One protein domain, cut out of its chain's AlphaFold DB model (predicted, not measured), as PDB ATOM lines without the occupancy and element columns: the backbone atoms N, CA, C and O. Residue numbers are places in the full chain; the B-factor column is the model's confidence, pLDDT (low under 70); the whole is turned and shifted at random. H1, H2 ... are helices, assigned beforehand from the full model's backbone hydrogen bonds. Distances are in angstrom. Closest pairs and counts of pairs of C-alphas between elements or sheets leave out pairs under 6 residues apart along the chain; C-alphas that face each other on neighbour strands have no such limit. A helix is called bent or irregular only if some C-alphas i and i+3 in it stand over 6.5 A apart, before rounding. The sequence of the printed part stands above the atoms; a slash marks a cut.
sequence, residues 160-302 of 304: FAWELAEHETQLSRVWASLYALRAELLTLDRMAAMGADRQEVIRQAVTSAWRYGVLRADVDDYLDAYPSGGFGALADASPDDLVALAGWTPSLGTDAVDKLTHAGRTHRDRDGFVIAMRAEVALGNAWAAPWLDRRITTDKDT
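This is residues 160 to 302 of the 304 residues of an uncharacterized protein of Actinorugispora endophytica (UniProt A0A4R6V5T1). A long helical hairpin, H1 and H2 side by side, is covered along H2 by four shorter helices. H4 crosses H2 nearly at right angles, H5 folds back from H4, H3 packs on H2 at a slant, and H6 packs across the hairpin near its turn. The 143 printed residues hold six named helices, H1 to H6 in chain order, and no named strand: the class is all helix. The whole is compact, with a radius of gyration of the C-alphas of 16.5 A, and elongated, spanning 60 by 32 by 22 A.

H1, residues 160 to 193, and H2, residues 198 to 225, touch as a hairpin at a shallow tilt of 20 degrees, opposite ways; their closest C-alphas, of Ser 177 and Leu 215, are 5.0 A apart. H2 is the hub, touching the five other helices. H4, residues 254 to 266, is about perpendicular to H2 at 83 degrees, closest at the C-alphas of Gly 213 and Thr 261, 4.2 A. H5, residues 270 to 279, touches H4 at the C-alphas of Ala 263 and Phe 273, 5.9 A, and is apart from H1. H3, residues 239 to 244, touches H2 closest at the C-alphas of Val 219 and Pro 239, 6.2 A. H6, residues 281 to 301, touches H2 at a steep tilt of 54 degrees, with the C-alphas of Ala 205 and Ala 288 closest at 5.6 A. Each O i to N i+4 pair is within hydrogen-bond range in H1, H2, H3 and H4, against 5 of 6 in H5 and 9 of 17 in H6.

H1 begins at C-alpha 160, (105.517, 128.702, 132.999), and is 49.5 A long; H2 is 40.6 A, H3 8.7 A, H4 18.1 A and H5 15.6 A. H6, 31.2 A, ends at C-alpha 301, (90.525, 70.893, 142.682), and has a kink of 44 degrees near residue 288. H5 and H6 are irregular: C-alphas 276 and 279 are 7.3 A apart, and C-alphas 287 and 290 are 7.0 A apart.

The C-alphas farthest apart, of Phe 160 and Thr 302, are 61.8 A apart. The printed part has no cut; the link from H2 to H3, residues 226 to 238, is long. In this model pLDDT is under 70 at residues 229 to 235 and 295 to 302.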
ATOM      1  N   PHE A 160     104.791 129.893 132.556       74.56
ATOM      2  CA  PHE A 160     105.517 128.702 132.999       74.56
ATOM      3  C   PHE A 160     104.863 128.056 134.223       74.56
ATOM      4  O   PHE A 160     104.799 126.830 134.326       74.56
ATOM      5  N   ALA A 161     104.338 128.864 135.146       71.94
ATOM      6  CA  ALA A 161     103.570 128.356 136.276       71.94
ATOM      7  C   ALA A 161     102.258 127.686 135.843       71.94
ATOM      8  O   ALA A 161     101.839 126.706 136.463       71.94
ATOM      9  N   TRP A 162     101.622 128.175 134.774       81.81
ATOM     10  CA  TRP A 162     100.435 127.540 134.196       81.81
ATOM     11  C   TRP A 162     100.760 126.211 133.522       81.81
ATOM     12  O   TRP A 162     100.073 125.230 133.795       81.81
ATOM     13  N   GLU A 163     101.822 126.150 132.718       80.25
ATOM     14  CA  GLU A 163     102.273 124.910 132.073       80.25
ATOM     15  C   GLU A 163     102.617 123.824 133.103       80.25
ATOM     16  O   GLU A 163     102.227 122.666 132.941       80.25
ATOM     17  N   LEU A 164     103.294 124.191 134.197       81.06
ATOM     18  CA  LEU A 164     103.609 123.258 135.282       81.06
ATOM     19  C   LEU A 164     102.341 122.746 135.982       81.06
ATOM     20  O   LEU A 164     102.224 121.552 136.251       81.06
ATOM     21  N   ALA A 165     101.383 123.635 136.262       84.75
ATOM     22  CA  ALA A 165     100.119 123.255 136.887       84.75
ATOM     23  C   ALA A 165      99.261 122.369 135.969       84.75
ATOM     24  O   ALA A 165      98.621 121.424 136.438       84.75
ATOM     25  N   GLU A 166      99.250 122.644 134.664       87.50
ATOM     26  CA  GLU A 166      98.587 121.807 133.667       87.50
ATOM     27  C   GLU A 166      99.232 120.420 133.605       87.50
ATOM     28  O   GLU A 166      98.525 119.411 133.672       87.50
ATOM     29  N   HIS A 167     100.566 120.360 133.593       85.44
ATOM     30  CA  HIS A 167     101.308 119.102 133.608       85.44
ATOM     31  C   HIS A 167     101.000 118.263 134.852       85.44
ATOM     32  O   HIS A 167     100.627 117.092 134.729       85.44
ATOM     33  N   GLU A 168     101.065 118.858 136.046       84.81
ATOM     34  CA  GLU A 168     100.734 118.180 137.307       84.81
ATOM     35  C   GLU A 168      99.267 117.718 137.341       84.81
ATOM     36  O   GLU A 168      98.960 116.629 137.837       84.81
ATOM     37  N   THR A 169      98.357 118.502 136.757       89.88
ATOM     38  CA  THR A 169      96.940 118.142 136.626       89.88
ATOM     39  C   THR A 169      96.761 116.909 135.745       89.88
ATOM     40  O   THR A 169      96.061 115.974 136.143       89.88
ATOM     41  N   GLN A 170      97.386 116.877 134.564       89.94
ATOM     42  CA  GLN A 170      97.268 115.739 133.650       89.94
ATOM     43  C   GLN A 170      97.896 114.478 134.250       89.94
ATOM     44  O   GLN A 170      97.270 113.418 134.258       89.94
ATOM     45  N   LEU A 171      99.073 114.606 134.871       87.50
ATOM     46  CA  LEU A 171      99.715 113.499 135.576       87.50
ATOM     47  C   LEU A 171      98.827 112.958 136.711       87.50
ATOM     48  O   LEU A 171      98.673 111.745 136.869       87.50
ATOM     49  N   SER A 172      98.195 113.847 137.481       89.06
ATOM     50  CA  SER A 172      97.273 113.465 138.557       89.06
ATOM     51  C   SER A 172      96.041 112.720 138.038       89.06
ATOM     52  O   SER A 172      95.588 111.772 138.682       89.06
ATOM     53  N   ARG A 173      95.510 113.101 136.867       92.94
ATOM     54  CA  ARG A 173      94.391 112.398 136.212       92.94
ATOM     55  C   ARG A 173      94.774 110.983 135.792       92.94
ATOM     56  O   ARG A 173      94.041 110.056 136.128       92.94
ATOM     57  N   VAL A 174      95.939 110.804 135.164       92.00
ATOM     58  CA  VAL A 174      96.456 109.475 134.790       92.00
ATOM     59  C   VAL A 174      96.545 108.569 136.018       92.00
ATOM     60  O   VAL A 174      96.001 107.463 136.016       92.00
ATOM     61  N   TRP A 175      97.154 109.045 137.109       90.12
ATOM     62  CA  TRP A 175      97.246 108.263 138.346       90.12
ATOM     63  C   TRP A 175      95.878 107.962 138.961       90.12
ATOM     64  O   TRP A 175      95.650 106.838 139.411       90.12
ATOM     65  N   ALA A 176      94.950 108.921 138.969       92.94
ATOM     66  CA  ALA A 176      93.595 108.698 139.469       92.94
ATOM     67  C   ALA A 176      92.868 107.600 138.673       92.94
ATOM     68  O   ALA A 176      92.304 106.679 139.271       92.94
ATOM     69  N   SER A 177      92.936 107.648 137.340       95.00
ATOM     70  CA  SER A 177      92.359 106.636 136.450       95.00
ATOM     71  C   SER A 177      93.023 105.265 136.625       95.00
ATOM     72  O   SER A 177      92.331 104.243 136.640       95.00
ATOM     73  N   LEU A 178      94.338 105.227 136.864       93.25
ATOM     74  CA  LEU A 178      95.093 103.999 137.125       93.25
ATOM     75  C   LEU A 178      94.632 103.319 138.415       93.25
ATOM     76  O   LEU A 178      94.338 102.121 138.419       93.25
ATOM     77  N   TYR A 179      94.517 104.077 139.512       92.06
ATOM     78  CA  TYR A 179      94.022 103.535 140.779       92.06
ATOM     79  C   TYR A 179      92.554 103.119 140.698       92.06
ATOM     80  O   TYR A 179      92.188 102.100 141.290       92.06
ATOM     81  N   ALA A 180      91.731 103.850 139.940       95.38
ATOM     82  CA  ALA A 180      90.348 103.465 139.693       95.38
ATOM     83  C   ALA A 180      90.269 102.114 138.966       95.38
ATOM     84  O   ALA A 180      89.602 101.208 139.457       95.38
ATOM     85  N   LEU A 181      90.999 101.931 137.857       95.44
ATOM     86  CA  LEU A 181      91.050 100.645 137.153       95.44
ATOM     87  C   LEU A 181      91.539  99.519 138.071       95.44
ATOM     88  O   LEU A 181      90.901  98.468 138.151       95.44
ATOM     89  N   ARG A 182      92.633  99.746 138.808       93.38
ATOM     90  CA  ARG A 182      93.188  98.760 139.745       93.38
ATOM     91  C   ARG A 182      92.162  98.300 140.780       93.38
ATOM     92  O   ARG A 182      92.070  97.106 141.056       93.38
ATOM     93  N   ALA A 183      91.382  99.221 141.342       93.56
ATOM     94  CA  ALA A 183      90.334  98.888 142.303       93.56
ATOM     95  C   ALA A 183      89.240  97.992 141.690       93.56
ATOM     96  O   ALA A 183      88.816  97.020 142.321       93.56
ATOM     97  N   GLU A 184      88.826  98.262 140.448       96.06
ATOM     98  CA  GLU A 184      87.824  97.433 139.766       96.06
ATOM     99  C   GLU A 184      88.362  96.039 139.406       96.06
ATOM    100  O   GLU A 184      87.633  95.053 139.535       96.06
ATOM    101  N   LEU A 185      89.638  95.933 139.007       93.38
ATOM    102  CA  LEU A 185      90.302  94.652 138.729       93.38
ATOM    103  C   LEU A 185      90.452  93.799 139.997       93.38
ATOM    104  O   LEU A 185      90.163  92.606 139.974       93.38
ATOM    105  N   LEU A 186      90.831  94.404 141.128       89.94
ATOM    106  CA  LEU A 186      90.875  93.711 142.424       89.94
ATOM    107  C   LEU A 186      89.483  93.259 142.878       89.94
ATOM    108  O   LEU A 186      89.331  92.194 143.477       89.94
ATOM    109  N   THR A 187      88.453  94.053 142.578       93.50
ATOM    110  CA  THR A 187      87.066  93.676 142.861       93.50
ATOM    111  C   THR A 187      86.653  92.453 142.044       93.50
ATOM    112  O   THR A 187      86.071  91.533 142.617       93.50
ATOM    113  N   LEU A 188      87.004  92.397 140.753       92.50
ATOM    114  CA  LEU A 188      86.779  91.216 139.910       92.50
ATOM    115  C   LEU A 188      87.492  89.980 140.428       92.50
ATOM    116  O   LEU A 188      86.872  88.926 140.534       92.50
ATOM    117  N   ASP A 189      88.769  90.117 140.772       87.00
ATOM    118  CA  ASP A 189      89.570  89.006 141.272       87.00
ATOM    119  C   ASP A 189      88.966  88.434 142.564       87.00
ATOM    120  O   ASP A 189      88.737  87.230 142.679       87.00
ATOM    121  N   ARG A 190      88.560  89.316 143.487       89.81
ATOM    122  CA  ARG A 190      87.836  88.933 144.705       89.81
ATOM    123  C   ARG A 190      86.508  88.233 144.394       89.81
ATOM    124  O   ARG A 190      86.189  87.234 145.029       89.81
ATOM    125  N   MET A 191      85.719  88.743 143.447       92.38
ATOM    126  CA  MET A 191      84.437  88.135 143.058       92.38
ATOM    127  C   MET A 191      84.623  86.747 142.438       92.38
ATOM    128  O   MET A 191      83.879  85.829 142.781       92.38
ATOM    129  N   ALA A 192      85.625  86.581 141.573       85.81
ATOM    130  CA  ALA A 192      85.971  85.294 140.981       85.81
ATOM    131  C   ALA A 192      86.405  84.289 142.060       85.81
ATOM    132  O   ALA A 192      85.882  83.177 142.100       85.81
ATOM    133  N   ALA A 193      87.277  84.706 142.984       83.12
ATOM    134  CA  ALA A 193      87.760  83.868 144.082       83.12
ATOM    135  C   ALA A 193      86.656  83.453 145.071       83.12
ATOM    136  O   ALA A 193      86.697  82.354 145.613       83.12
ATOM    137  N   MET A 194      85.656  84.309 145.305       88.06
ATOM    138  CA  MET A 194      84.512  84.003 146.181       88.06
ATOM    139  C   MET A 194      83.362  83.284 145.458       88.06
ATOM    140  O   MET A 194      82.315  83.059 146.063       88.06
ATOM    141  N   GLY A 195      83.510  82.957 144.170       89.06
ATOM    142  CA  GLY A 195      82.468  82.275 143.403       89.06
ATOM    143  C   GLY A 195      81.188  83.102 143.217       89.06
ATOM    144  O   GLY A 195      80.096  82.531 143.196       89.06
ATOM    145  N   ALA A 196      81.308  84.429 143.079       92.12
ATOM    146  CA  ALA A 196      80.176  85.337 142.867       92.12
ATOM    147  C   ALA A 196      79.312  84.940 141.655       92.12
ATOM    148  O   ALA A 196      79.733  84.172 140.782       92.12
ATOM    149  N   ASP A 197      78.085  85.458 141.578       93.81
ATOM    150  CA  ASP A 197      77.186  85.145 140.466       93.81
ATOM    151  C   ASP A 197      77.775  85.575 139.108       93.81
ATOM    152  O   ASP A 197      78.444  86.603 138.977       93.81
ATOM    153  N   ARG A 198      77.502  84.788 138.059       92.75
ATOM    154  CA  ARG A 198      78.037  85.038 136.714       92.75
ATOM    155  C   ARG A 198      77.616  86.408 136.176       92.75
ATOM    156  O   ARG A 198      78.431  87.080 135.547       92.75
ATOM    157  N   GLN A 199      76.369  86.824 136.396       92.62
ATOM    158  CA  GLN A 199      75.887  88.121 135.915       92.62
ATOM    159  C   GLN A 199      76.521  89.273 136.693       92.62
ATOM    160  O   GLN A 199      76.792  90.325 136.114       92.62
ATOM    161  N   GLU A 200      76.803  89.085 137.983       93.69
ATOM    162  CA  GLU A 200      77.543  90.065 138.780       93.69
ATOM    163  C   GLU A 200      78.971  90.251 138.265       93.69
ATOM    164  O   GLU A 200      79.390  91.390 138.049       93.69
ATOM    165  N   VAL A 201      79.686  89.155 137.983       93.25
ATOM    166  CA  VAL A 201      81.039  89.211 137.403       93.25
ATOM    167  C   VAL A 201      81.021  89.918 136.048       93.25
ATOM    168  O   VAL A 201      81.851  90.791 135.813       93.25
ATOM    169  N   ILE A 202      80.048  89.621 135.178       92.62
ATOM    170  CA  ILE A 202      79.911  90.295 133.875       92.62
ATOM    171  C   ILE A 202      79.663  91.800 134.053       92.62
ATOM    172  O   ILE A 202      80.332  92.610 133.411       92.62
ATOM    173  N   ARG A 203      78.743  92.207 134.939       93.31
ATOM    174  CA  ARG A 203      78.469  93.635 135.194       93.31
ATOM    175  C   ARG A 203      79.701  94.378 135.700       93.31
ATOM    176  O   ARG A 203      79.935  95.513 135.282       93.31
ATOM    177  N   GLN A 204      80.469  93.743 136.579       96.06
ATOM    178  CA  GLN A 204      81.705  94.299 137.109       96.06
ATOM    179  C   GLN A 204      82.815  94.335 136.044       96.06
ATOM    180  O   GLN A 204      83.567  95.305 135.977       96.06
ATOM    181  N   ALA A 205      82.880  93.334 135.161       94.69
ATOM    182  CA  ALA A 205      83.837  93.284 134.057       94.69
ATOM    183  C   ALA A 205      83.608  94.431 133.070       94.69
ATOM    184  O   ALA A 205      84.557  95.057 132.611       94.69
ATOM    185  N   VAL A 206      82.350  94.784 132.811       94.88
ATOM    186  CA  VAL A 206      82.010  95.964 132.008       94.88
ATOM    187  C   VAL A 206      82.466  97.262 132.688       94.88
ATOM    188  O   VAL A 206      82.987  98.151 132.019       94.88
ATOM    189  N   THR A 207      82.332  97.374 134.016       96.31
ATOM    190  CA  THR A 207      82.844  98.534 134.768       96.31
ATOM    191  C   THR A 207      84.367  98.652 134.660       96.31
ATOM    192  O   THR A 207      84.875  99.751 134.441       96.31
ATOM    193  N   SER A 208      85.109  97.545 134.766       96.62
ATOM    194  CA  SER A 208      86.568  97.583 134.616       96.62
ATOM    195  C   SER A 208      87.003  97.864 133.173       96.62
ATOM    196  O   SER A 208      87.967  98.599 132.984       96.62
ATOM    197  N   ALA A 209      86.270  97.379 132.162       96.44
ATOM    198  CA  ALA A 209      86.522  97.707 130.754       96.44
ATOM    199  C   ALA A 209      86.355  99.209 130.478       96.44
ATOM    200  O   ALA A 209      87.176  99.816 129.793       96.44
ATOM    201  N   TRP A 210      85.328  99.829 131.065       97.50
ATOM    202  CA  TRP A 210      85.145 101.279 131.007       97.50
ATOM    203  C   TRP A 210      86.323 102.026 131.642       97.50
ATOM    204  O   TRP A 210      86.890 102.925 131.022       97.50
ATOM    205  N   ARG A 211      86.748 101.626 132.851       97.88
ATOM    206  CA  ARG A 211      87.923 102.224 133.510       97.88
ATOM    207  C   ARG A 211      89.205 102.041 132.705       97.88
ATOM    208  O   ARG A 211      90.032 102.945 132.701       97.88
ATOM    209  N   TYR A 212      89.351 100.912 132.016       97.50
ATOM    210  CA  TYR A 212      90.471 100.662 131.116       97.50
ATOM    211  C   TYR A 212      90.477 101.643 129.946       97.50
ATOM    212  O   TYR A 212      91.492 102.295 129.717       97.50
ATOM    213  N   GLY A 213      89.341 101.816 129.265       97.00
ATOM    214  CA  GLY A 213      89.217 102.782 128.171       97.00
ATOM    215  C   GLY A 213      89.503 104.219 128.613       97.00
ATOM    216  O   GLY A 213      90.217 104.945 127.928       97.00
ATOM    217  N   VAL A 214      88.996 104.617 129.787       98.00
ATOM    218  CA  VAL A 214      89.258 105.938 130.388       98.00
ATOM    219  C   VAL A 214      90.742 106.132 130.695       98.00
ATOM    220  O   VAL A 214      91.304 107.153 130.311       98.00
ATOM    221  N   LEU A 215      91.386 105.157 131.348       97.00
ATOM    222  CA  LEU A 215      92.819 105.220 131.639       97.00
ATOM    223  C   LEU A 215      93.641 105.315 130.355       97.00
ATOM    224  O   LEU A 215      94.558 106.125 130.289       97.00
ATOM    225  N   ARG A 216      93.324 104.505 129.342       96.38
ATOM    226  CA  ARG A 216      94.081 104.516 128.092       96.38
ATOM    227  C   ARG A 216      93.951 105.852 127.368       96.38
ATOM    228  O   ARG A 216      94.962 106.385 126.938       96.38
ATOM    229  N   ALA A 217      92.750 106.428 127.336       96.62
ATOM    230  CA  ALA A 217      92.544 107.769 126.804       96.62
ATOM    231  C   ALA A 217      93.367 108.824 127.564       96.62
ATOM    232  O   ALA A 217      94.017 109.641 126.929       96.62
ATOM    233  N   ASP A 218      93.390 108.781 128.901       95.69
ATOM    234  CA  ASP A 218      94.175 109.731 129.707       95.69
ATOM    235  C   ASP A 218      95.688 109.569 129.502       95.69
ATOM    236  O   ASP A 218      96.420 110.555 129.508       95.69
ATOM    237  N   VAL A 219      96.163 108.331 129.327       94.19
ATOM    238  CA  VAL A 219      97.571 108.032 129.031       94.19
ATOM    239  C   VAL A 219      97.958 108.549 127.649       94.19
ATOM    240  O   VAL A 219      98.989 109.205 127.532       94.19
ATOM    241  N   ASP A 220      97.139 108.290 126.628       93.62
ATOM    242  CA  ASP A 220      97.371 108.785 125.268       93.62
ATOM    243  C   ASP A 220      97.380 110.322 125.253       93.62
ATOM    244  O   ASP A 220      98.342 110.926 124.789       93.62
ATOM    245  N   ASP A 221      96.364 110.958 125.853       93.38
ATOM    246  CA  ASP A 221      96.251 112.419 125.920       93.38
ATOM    247  C   ASP A 221      97.464 113.042 126.658       93.38
ATOM    248  O   ASP A 221      97.946 114.113 126.286       93.38
ATOM    249  N   TYR A 222      97.992 112.371 127.692       91.88
ATOM    250  CA  TYR A 222      99.194 112.807 128.412       91.88
ATOM    251  C   TYR A 222     100.469 112.656 127.572       91.88
ATOM    252  O   TYR A 222     101.288 113.574 127.538       91.88
ATOM    253  N   LEU A 223     100.666 111.516 126.908       90.50
ATOM    254  CA  LEU A 223     101.869 111.267 126.109       90.50
ATOM    255  C   LEU A 223     101.907 112.131 124.843       90.50
ATOM    256  O   LEU A 223     102.984 112.593 124.469       90.50
ATOM    257  N   ASP A 224     100.750 112.426 124.245       91.00
ATOM    258  CA  ASP A 224     100.632 113.369 123.127       91.00
ATOM    259  C   ASP A 224     101.008 114.799 123.552       91.00
ATOM    260  O   ASP A 224     101.688 115.514 122.811       91.00
ATOM    261  N   ALA A 225     100.607 115.219 124.758       90.50
ATOM    262  CA  ALA A 225     100.950 116.531 125.308       90.50
ATOM    263  C   ALA A 225     102.417 116.624 125.779       90.50
ATOM    264  O   ALA A 225     103.021 117.697 125.707       90.50
ATOM    265  N   TYR A 226     103.004 115.513 126.243       87.62
ATOM    266  CA  TYR A 226     104.341 115.460 126.850       87.62
ATOM    267  C   TYR A 226     105.219 114.322 126.273       87.62
ATOM    268  O   TYR A 226     105.653 113.438 127.019       87.62
ATOM    269  N   PRO A 227     105.553 114.358 124.966       79.88
ATOM    270  CA  PRO A 227     106.172 113.239 124.239       79.88
ATOM    271  C   PRO A 227     107.598 112.896 124.689       79.88
ATOM    272  O   PRO A 227     108.058 111.774 124.499       79.88
ATOM    273  N   SER A 228     108.310 113.840 125.307       73.44
ATOM    274  CA  SER A 228     109.672 113.631 125.819       73.44
ATOM    275  C   SER A 228     109.713 112.924 127.177       73.44
ATOM    276  O   SER A 228     110.787 112.831 127.768       73.44
ATOM    277  N   GLY A 229     108.554 112.522 127.711       60.62
ATOM    278  CA  GLY A 229     108.433 112.136 129.102       60.62
ATOM    279  C   GLY A 229     108.596 113.345 130.004       60.62
ATOM    280  O   GLY A 229     109.716 113.738 130.332       60.62
ATOM    281  N   GLY A 230     107.488 113.958 130.429       58.50
ATOM    282  CA  GLY A 230     107.547 114.948 131.510       58.50
ATOM    283  C   GLY A 230     108.382 114.423 132.691       58.50
ATOM    284  O   GLY A 230     108.444 113.212 132.903       58.50
ATOM    285  N   PHE A 231     109.051 115.323 133.424       45.28
ATOM    286  CA  PHE A 231     110.025 115.017 134.488       45.28
ATOM    287  C   PHE A 231     109.829 113.645 135.180       45.28
ATOM    288  O   PHE A 231     108.928 113.478 136.000       45.28
ATOM    289  N   GLY A 232     110.733 112.685 134.923       62.34
ATOM    290  CA  GLY A 232     110.950 111.518 135.789       62.34
ATOM    291  C   GLY A 232     110.698 110.136 135.174       62.34
ATOM    292  O   GLY A 232     111.014 109.869 134.020       62.34
ATOM    293  N   ALA A 233     110.192 109.221 136.009       56.53
ATOM    294  CA  ALA A 233     110.210 107.764 135.818       56.53
ATOM    295  C   ALA A 233     109.288 107.208 134.712       56.53
ATOM    296  O   ALA A 233     109.232 105.992 134.542       56.53
ATOM    297  N   LEU A 234     108.555 108.066 133.997       65.81
ATOM    298  CA  LEU A 234     107.618 107.667 132.938       65.81
ATOM    299  C   LEU A 234     108.153 107.933 131.525       65.81
ATOM    300  O   LEU A 234     107.455 107.638 130.564       65.81
ATOM    301  N   ALA A 235     109.360 108.489 131.391       68.12
ATOM    302  CA  ALA A 235     109.854 108.974 130.104       68.12
ATOM    303  C   ALA A 235     110.067 107.891 129.039       68.12
ATOM    304  O   ALA A 235     109.911 108.171 127.856       68.12
ATOM    305  N   ASP A 236     110.337 106.658 129.464       77.81
ATOM    306  CA  ASP A 236     110.540 105.516 128.569       77.81
ATOM    307  C   ASP A 236     109.362 104.524 128.601       77.81
ATOM    308  O   ASP A 236     109.449 103.441 128.023       77.81
ATOM    309  N   ALA A 237     108.279 104.845 129.317       81.56
ATOM    310  CA  ALA A 237     107.154 103.932 129.479       81.56
ATOM    311  C   ALA A 237     106.226 104.002 128.261       81.56
ATOM    312  O   ALA A 237     105.722 105.071 127.913       81.56
ATOM    313  N   SER A 238     105.949 102.856 127.636       88.81
ATOM    314  CA  SER A 238     104.898 102.783 126.622       88.81
ATOM    315  C   SER A 238     103.510 102.958 127.264       88.81
ATOM    316  O   SER A 238     103.339 102.713 128.467       88.81
ATOM    317  N   PRO A 239     102.475 103.314 126.481       89.50
ATOM    318  CA  PRO A 239     101.100 103.307 126.969       89.50
ATOM    319  C   PRO A 239     100.694 101.972 127.615       89.50
ATOM    320  O   PRO A 239      99.931 101.949 128.584       89.50
ATOM    321  N   ASP A 240     101.197 100.850 127.091       89.38
ATOM    322  CA  ASP A 240     100.925  99.514 127.624       89.38
ATOM    323  C   ASP A 240     101.616  99.291 128.972       89.38
ATOM    324  O   ASP A 240     100.990  98.756 129.888       89.38
ATOM    325  N   ASP A 241     102.853  99.771 129.137       86.56
ATOM    326  CA  ASP A 241     103.580  99.693 130.410       86.56
ATOM    327  C   ASP A 241     102.850 100.464 131.516       86.56
ATOM    328  O   ASP A 241     102.703  99.966 132.634       86.56
ATOM    329  N   LEU A 242     102.338 101.659 131.200       87.25
ATOM    330  CA  LEU A 242     101.576 102.488 132.137       87.25
ATOM    331  C   LEU A 242     100.258 101.832 132.549       87.25
ATOM    332  O   LEU A 242      99.912 101.818 133.730       87.25
ATOM    333  N   VAL A 243      99.524 101.256 131.597       89.94
ATOM    334  CA  VAL A 243      98.271 100.549 131.892       89.94
ATOM    335  C   VAL A 243      98.531  99.275 132.701       89.94
ATOM    336  O   VAL A 243      97.777  98.980 133.633       89.94
ATOM    337  N   ALA A 244      99.625  98.558 132.426       88.12
ATOM    338  CA  ALA A 244     100.008  97.346 133.151       88.12
ATOM    339  C   ALA A 244     100.266  97.590 134.652       88.12
ATOM    340  O   ALA A 244     100.093  96.681 135.471       88.12
ATOM    341  N   LEU A 245     100.593  98.823 135.063       86.75
ATOM    342  CA  LEU A 245     100.705  99.195 136.480       86.75
ATOM    343  C   LEU A 245      99.379  99.035 137.249       86.75
ATOM    344  O   LEU A 245      99.386  98.795 138.466       86.75
ATOM    345  N   ALA A 246      98.230  99.119 136.569       87.62
ATOM    346  CA  ALA A 246      96.926  98.891 137.189       87.62
ATOM    347  C   ALA A 246      96.738  97.429 137.638       87.62
ATOM    348  O   ALA A 246      95.931  97.160 138.527       87.62
ATOM    349  N   GLY A 247      97.521  96.493 137.101       84.75
ATOM    350  CA  GLY A 247      97.478  95.075 137.437       84.75
ATOM    351  C   GLY A 247      97.239  94.211 136.207       84.75
ATOM    352  O   GLY A 247      97.587  94.574 135.090       84.75
ATOM    353  N   TRP A 248      96.657  93.033 136.420       80.00
ATOM    354  CA  TRP A 248      96.413  92.095 135.333       80.00
ATOM    355  C   TRP A 248      95.218  92.547 134.482       80.00
ATOM    356  O   TRP A 248      94.071  92.484 134.929       80.00
ATOM    357  N   THR A 249      95.491  92.992 133.257       86.56
ATOM    358  CA  THR A 249      94.484  93.251 132.220       86.56
ATOM    359  C   THR A 249      94.457  92.093 131.215       86.56
ATOM    360  O   THR A 249      95.518  91.546 130.905       86.56
ATOM    361  N   PRO A 250      93.285  91.712 130.673       86.25
ATOM    362  CA  PRO A 250      93.205  90.746 129.580       86.25
ATOM    363  C   PRO A 250      94.076  91.160 128.386       86.25
ATOM    364  O   PRO A 250      94.169  92.344 128.065       86.25
ATOM    365  N   SER A 251      94.687  90.189 127.704       86.50
ATOM    366  CA  SER A 251      95.382  90.449 126.443       86.50
ATOM    367  C   SER A 251      94.360  90.778 125.358       86.50
ATOM    368  O   SER A 251      93.537  89.936 124.997       86.50
ATOM    369  N   LEU A 252      94.411  92.004 124.848       90.38
ATOM    370  CA  LEU A 252      93.533  92.495 123.794       90.38
ATOM    371  C   LEU A 252      94.317  92.689 122.495       90.38
ATOM    372  O   LEU A 252      95.494  93.034 122.516       90.38
ATOM    373  N   GLY A 253      93.650  92.483 121.358       92.31
ATOM    374  CA  GLY A 253      94.176  92.918 120.064       92.31
ATOM    375  C   GLY A 253      94.049  94.434 119.891       92.31
ATOM    376  O   GLY A 253      93.231  95.064 120.557       92.31
ATOM    377  N   THR A 254      94.809  95.011 118.961       94.00
ATOM    378  CA  THR A 254      94.849  96.466 118.729       94.00
ATOM    379  C   THR A 254      93.465  97.071 118.457       94.00
ATOM    380  O   THR A 254      93.102  98.029 119.120       94.00
ATOM    381  N   ASP A 255      92.629  96.446 117.612       94.50
ATOM    382  CA  ASP A 255      91.248  96.916 117.345       94.50
ATOM    383  C   ASP A 255      90.391  97.002 118.621       94.50
ATOM    384  O   ASP A 255      89.626  97.943 118.823       94.50
ATOM    385  N   ALA A 256      90.540  96.025 119.519       94.12
ATOM    386  CA  ALA A 256      89.826  96.005 120.787       94.12
ATOM    387  C   ALA A 256      90.303  97.124 121.723       94.12
ATOM    388  O   ALA A 256      89.476  97.769 122.370       94.12
ATOM    389  N   VAL A 257      91.618  97.360 121.778       95.50
ATOM    390  CA  VAL A 257      92.204  98.472 122.535       95.50
ATOM    391  C   VAL A 257      91.688  99.799 121.983       95.50
ATOM    392  O   VAL A 257      91.121 100.575 122.746       95.50
ATOM    393  N   ASP A 258      91.772 100.018 120.672       95.94
ATOM    394  CA  ASP A 258      91.354 101.263 120.020       95.94
ATOM    395  C   ASP A 258      89.875 101.576 120.273       95.94
ATOM    396  O   ASP A 258      89.522 102.706 120.620       95.94
ATOM    397  N   LYS A 259      88.999 100.568 120.181       96.25
ATOM    398  CA  LYS A 259      87.567 100.717 120.477       96.25
ATOM    399  C   LYS A 259      87.304 101.084 121.934       96.25
ATOM    400  O   LYS A 259      86.519 101.995 122.193       96.25
ATOM    401  N   LEU A 260      87.946 100.397 122.885       96.25
ATOM    402  CA  LEU A 260      87.789 100.705 124.311       96.25
ATOM    403  C   LEU A 260      88.304 102.107 124.633       96.25
ATOM    404  O   LEU A 260      87.628 102.849 125.345       96.25
ATOM    405  N   THR A 261      89.458 102.481 124.084       97.12
ATOM    406  CA  THR A 261      90.050 103.812 124.237       97.12
ATOM    407  C   THR A 261      89.136 104.885 123.664       97.12
ATOM    408  O   THR A 261      88.818 105.856 124.347       97.12
ATOM    409  N   HIS A 262      88.638 104.700 122.438       96.81
ATOM    410  CA  HIS A 262      87.719 105.643 121.808       96.81
ATOM    411  C   HIS A 262      86.414 105.795 122.602       96.81
ATOM    412  O   HIS A 262      85.957 106.917 122.840       96.81
ATOM    413  N   ALA A 263      85.828 104.685 123.061       96.44
ATOM    414  CA  ALA A 263      84.619 104.709 123.875       96.44
ATOM    415  C   ALA A 263      84.860 105.381 125.237       96.44
ATOM    416  O   ALA A 263      84.035 106.183 125.667       96.44
ATOM    417  N   GLY A 264      85.992 105.108 125.896       96.25
ATOM    418  CA  GLY A 264      86.365 105.726 127.172       96.25
ATOM    419  C   GLY A 264      86.689 107.218 127.058       96.25
ATOM    420  O   GLY A 264      86.338 107.986 127.952       96.25
ATOM    421  N   ARG A 265      87.287 107.649 125.938       96.94
ATOM    422  CA  ARG A 265      87.525 109.068 125.626       96.94
ATOM    423  C   ARG A 265      86.209 109.819 125.411       96.94
ATOM    424  O   ARG A 265      86.028 110.898 125.974       96.94
ATOM    425  N   THR A 266      85.294 109.241 124.629       97.31
ATOM    426  CA  THR A 266      84.007 109.858 124.255       97.31
ATOM    427  C   THR A 266      82.987 109.837 125.396       97.31
ATOM    428  O   THR A 266      82.251 110.803 125.591       97.31
ATOM    429  N   HIS A 267      82.951 108.755 126.177       96.75
ATOM    430  CA  HIS A 267      81.982 108.538 127.249       96.75
ATOM    431  C   HIS A 267      82.691 108.405 128.598       96.75
ATOM    432  O   HIS A 267      83.015 107.315 129.076       96.75
ATOM    433  N   ARG A 268      82.923 109.559 129.231       93.31
ATOM    434  CA  ARG A 268      83.579 109.649 130.544       93.31
ATOM    435  C   ARG A 268      82.706 109.152 131.698       93.31
ATOM    436  O   ARG A 268      83.222 109.004 132.800       93.31
ATOM    437  N   ASP A 269      81.426 108.870 131.462       96.44
ATOM    438  CA  ASP A 269      80.529 108.179 132.386       96.44
ATOM    439  C   ASP A 269      80.279 106.723 131.953       96.44
ATOM    440  O   ASP A 269      80.357 106.363 130.775       96.44
ATOM    441  N   ARG A 270      79.973 105.867 132.932       95.25
ATOM    442  CA  ARG A 270      79.803 104.428 132.715       95.25
ATOM    443  C   ARG A 270      78.616 104.108 131.809       95.25
ATOM    444  O   ARG A 270      78.701 103.175 131.015       95.25
ATOM    445  N   ASP A 271      77.510 104.826 131.944       96.06
ATOM    446  CA  ASP A 271      76.267 104.467 131.262       96.06
ATOM    447  C   ASP A 271      76.357 104.783 129.765       96.06
ATOM    448  O   ASP A 271      75.993 103.942 128.939       96.06
ATOM    449  N   GLY A 272      76.950 105.926 129.407       95.62
ATOM    450  CA  GLY A 272      77.306 106.261 128.030       95.62
ATOM    451  C   GLY A 272      78.229 105.217 127.401       95.62
ATOM    452  O   GLY A 272      77.964 104.748 126.292       95.62
ATOM    453  N   PHE A 273      79.250 104.767 128.137       96.00
ATOM    454  CA  PHE A 273      80.150 103.710 127.671       96.00
ATOM    455  C   PHE A 273      79.402 102.393 127.413       96.00
ATOM    456  O   PHE A 273      79.575 101.775 126.366       96.00
ATOM    457  N   VAL A 274      78.527 101.967 128.329       94.44
ATOM    458  CA  VAL A 274      77.737 100.733 128.165       94.44
ATOM    459  C   VAL A 274      76.838 100.799 126.932       94.44
ATOM    460  O   VAL A 274      76.708  99.805 126.214       94.44
ATOM    461  N   ILE A 275      76.224 101.956 126.671       94.56
ATOM    462  CA  ILE A 275      75.391 102.166 125.484       94.56
ATOM    463  C   ILE A 275      76.237 102.048 124.211       94.56
ATOM    464  O   ILE A 275      75.839 101.323 123.297       94.56
ATOM    465  N   ALA A 276      77.408 102.689 124.174       92.94
ATOM    466  CA  ALA A 276      78.324 102.637 123.033       92.94
ATOM    467  C   ALA A 276      78.838 101.214 122.757       92.94
ATOM    468  O   ALA A 276      78.899 100.780 121.609       92.94
ATOM    469  N   MET A 277      79.126 100.448 123.811       92.62
ATOM    470  CA  MET A 277      79.688  99.098 123.706       92.62
ATOM    471  C   MET A 277      78.647  97.995 123.475       92.62
ATOM    472  O   MET A 277      79.010  96.827 123.332       92.62
ATOM    473  N   ARG A 278      77.350  98.321 123.414       90.38
ATOM    474  CA  ARG A 278      76.269  97.322 123.330       90.38
ATOM    475  C   ARG A 278      76.347  96.430 122.087       90.38
ATOM    476  O   ARG A 278      75.927  95.276 122.148       90.38
ATOM    477  N   ALA A 279      76.860  96.956 120.975       85.25
ATOM    478  CA  ALA A 279      77.025  96.213 119.724       85.25
ATOM    479  C   ALA A 279      78.304  95.349 119.694       85.25
ATOM    480  O   ALA A 279      78.403  94.417 118.900       85.25
ATOM    481  N   GLU A 280      79.261  95.599 120.589       89.94
ATOM    482  CA  GLU A 280      80.591  94.981 120.589       89.94
ATOM    483  C   GLU A 280      80.634  93.732 121.492       89.94
ATOM    484  O   GLU A 280      81.439  93.608 122.417       89.94
ATOM    485  N   VAL A 281      79.746  92.767 121.230       85.62
ATOM    486  CA  VAL A 281      79.597  91.548 122.054       85.62
ATOM    487  C   VAL A 281      80.898  90.739 122.131       85.62
ATOM    488  O   VAL A 281      81.244  90.210 123.187       85.62
ATOM    489  N   ALA A 282      81.649  90.666 121.027       84.50
ATOM    490  CA  ALA A 282      82.930  89.964 120.974       84.50
ATOM    491  C   ALA A 282      83.966  90.571 121.934       84.50
ATOM    492  O   ALA A 282      84.694  89.835 122.599       84.50
ATOM    493  N   LEU A 283      83.981  91.898 122.060       84.12
ATOM    494  CA  LEU A 283      84.881  92.626 122.948       84.12
ATOM    495  C   LEU A 283      84.488  92.444 124.418       84.12
ATOM    496  O   LEU A 283      85.344  92.166 125.256       84.12
ATOM    497  N   GLY A 284      83.187  92.491 124.719       83.50
ATOM    498  CA  GLY A 284      82.679  92.149 126.050       83.50
ATOM    499  C   GLY A 284      83.079  90.730 126.476       83.50
ATOM    500  O   GLY A 284      83.525  90.523 127.604       83.50
ATOM    501  N   ASN A 285      82.995  89.764 125.556       86.25
ATOM    502  CA  ASN A 285      83.422  88.388 125.806       86.25
ATOM    503  C   ASN A 285      84.938  88.272 125.994       86.25
ATOM    504  O   ASN A 285      85.365  87.628 126.945       86.25
ATOM    505  N   ALA A 286      85.746  88.910 125.142       88.25
ATOM    506  CA  ALA A 286      87.205  88.894 125.263       88.25
ATOM    507  C   ALA A 286      87.680  89.460 126.612       88.25
ATOM    508  O   ALA A 286      88.614  88.932 127.215       88.25
ATOM    509  N   TRP A 287      86.999  90.491 127.119       90.69
ATOM    510  CA  TRP A 287      87.317  91.093 128.410       90.69
ATOM    511  C   TRP A 287      86.839  90.256 129.607       90.69
ATOM    512  O   TRP A 287      87.560  90.110 130.594       90.69
ATOM    513  N   ALA A 288      85.625  89.702 129.544       90.69
ATOM    514  CA  ALA A 288      85.016  88.984 130.666       90.69
ATOM    515  C   ALA A 288      85.456  87.514 130.777       90.69
ATOM    516  O   ALA A 288      85.530  86.993 131.891       90.69
ATOM    517  N   ALA A 289      85.741  86.839 129.656       90.31
ATOM    518  CA  ALA A 289      86.007  85.398 129.618       90.31
ATOM    519  C   ALA A 289      87.114  84.942 130.585       90.31
ATOM    520  O   ALA A 289      86.851  84.022 131.361       90.31
ATOM    521  N   PRO A 290      88.280  85.611 130.672       88.81
ATOM    522  CA  PRO A 290      89.338  85.146 131.566       88.81
ATOM    523  C   PRO A 290      88.951  85.123 133.051       88.81
ATOM    524  O   PRO A 290      89.447  84.297 133.815       88.81
ATOM    525  N   TRP A 291      88.057  86.022 133.472       87.69
ATOM    526  CA  TRP A 291      87.557  86.075 134.849       87.69
ATOM    527  C   TRP A 291      86.551  84.962 135.134       87.69
ATOM    528  O   TRP A 291      86.489  84.450 136.251       87.69
ATOM    529  N   LEU A 292      85.774  84.574 134.121       87.75
ATOM    530  CA  LEU A 292      84.811  83.482 134.216       87.75
ATOM    531  C   LEU A 292      85.508  82.114 134.223       87.75
ATOM    532  O   LEU A 292      85.089  81.229 134.968       87.75
ATOM    533  N   ASP A 293      86.590  81.958 133.458       85.88
ATOM    534  CA  ASP A 293      87.317  80.691 133.334       85.88
ATOM    535  C   ASP A 293      88.098  80.322 134.606       85.88
ATOM    536  O   ASP A 293      88.163  79.145 134.964       85.88
ATOM    537  N   ARG A 294      88.609  81.309 135.364       76.50
ATOM    538  CA  ARG A 294      89.310  81.078 136.651       76.50
ATOM    539  C   ARG A 294      88.465  80.340 137.695       76.50
ATOM    540  O   ARG A 294      89.018  79.637 138.538       76.50
ATOM    541  N   ARG A 295      87.137  80.461 137.628       62.50
ATOM    542  CA  ARG A 295      86.206  79.758 138.525       62.50
ATOM    543  C   ARG A 295      86.191  78.247 138.283       62.50
ATOM    544  O   ARG A 295      86.018  77.465 139.212       62.50
ATOM    545  N   ILE A 296      86.375  77.826 137.032       59.31
ATOM    546  CA  ILE A 296      86.270  76.415 136.636       59.31
ATOM    547  C   ILE A 296      87.454  75.610 137.182       59.31
ATOM    548  O   ILE A 296      87.309  74.432 137.507       59.31
ATOM    549  N   THR A 297      88.624  76.237 137.302       58.66
ATOM    550  CA  THR A 297      89.823  75.597 137.851       58.66
ATOM    551  C   THR A 297      89.726  75.353 139.358       58.66
ATOM    552  O   THR A 297      90.119  74.286 139.809       58.66
ATOM    553  N   THR A 298      89.128  76.264 140.134       54.56
ATOM    554  CA  THR A 298      88.995  76.103 141.595       54.56
ATOM    555  C   THR A 298      87.971  75.042 142.007       54.56
ATOM    556  O   THR A 298      88.184  74.335 142.991       54.56
ATOM    557  N   ASP A 299      86.886  74.871 141.244       54.94
ATOM    558  CA  ASP A 299      85.862  73.864 141.566       54.94
ATOM    559  C   ASP A 299      86.353  72.427 141.315       54.94
ATOM    560  O   ASP A 299      85.988  71.516 142.056       54.94
ATOM    561  N   LYS A 300      87.219  72.210 140.314       55.53
ATOM    562  CA  LYS A 300      87.759  70.873 140.005       55.53
ATOM    563  C   LYS A 300      88.741  70.362 141.061       55.53
ATOM    564  O   LYS A 300      88.725  69.167 141.352       55.53
ATOM    565  N   ASP A 301      89.523  71.252 141.668       49.84
ATOM    566  CA  ASP A 301      90.525  70.893 142.682       49.84
ATOM    567  C   ASP A 301      89.926  70.631 144.074       49.84
ATOM    568  O   ASP A 301      90.594  70.065 144.933       49.84
ATOM    569  N   THR A 302      88.659  70.990 144.309       51.53
ATOM    570  CA  THR A 302      87.997  70.771 145.612       51.53
ATOM    571  C   THR A 302      87.229  69.437 145.672       51.53
ATOM    572  O   THR A 302      86.719  69.054 146.722       51.53
TER     573      THR A 302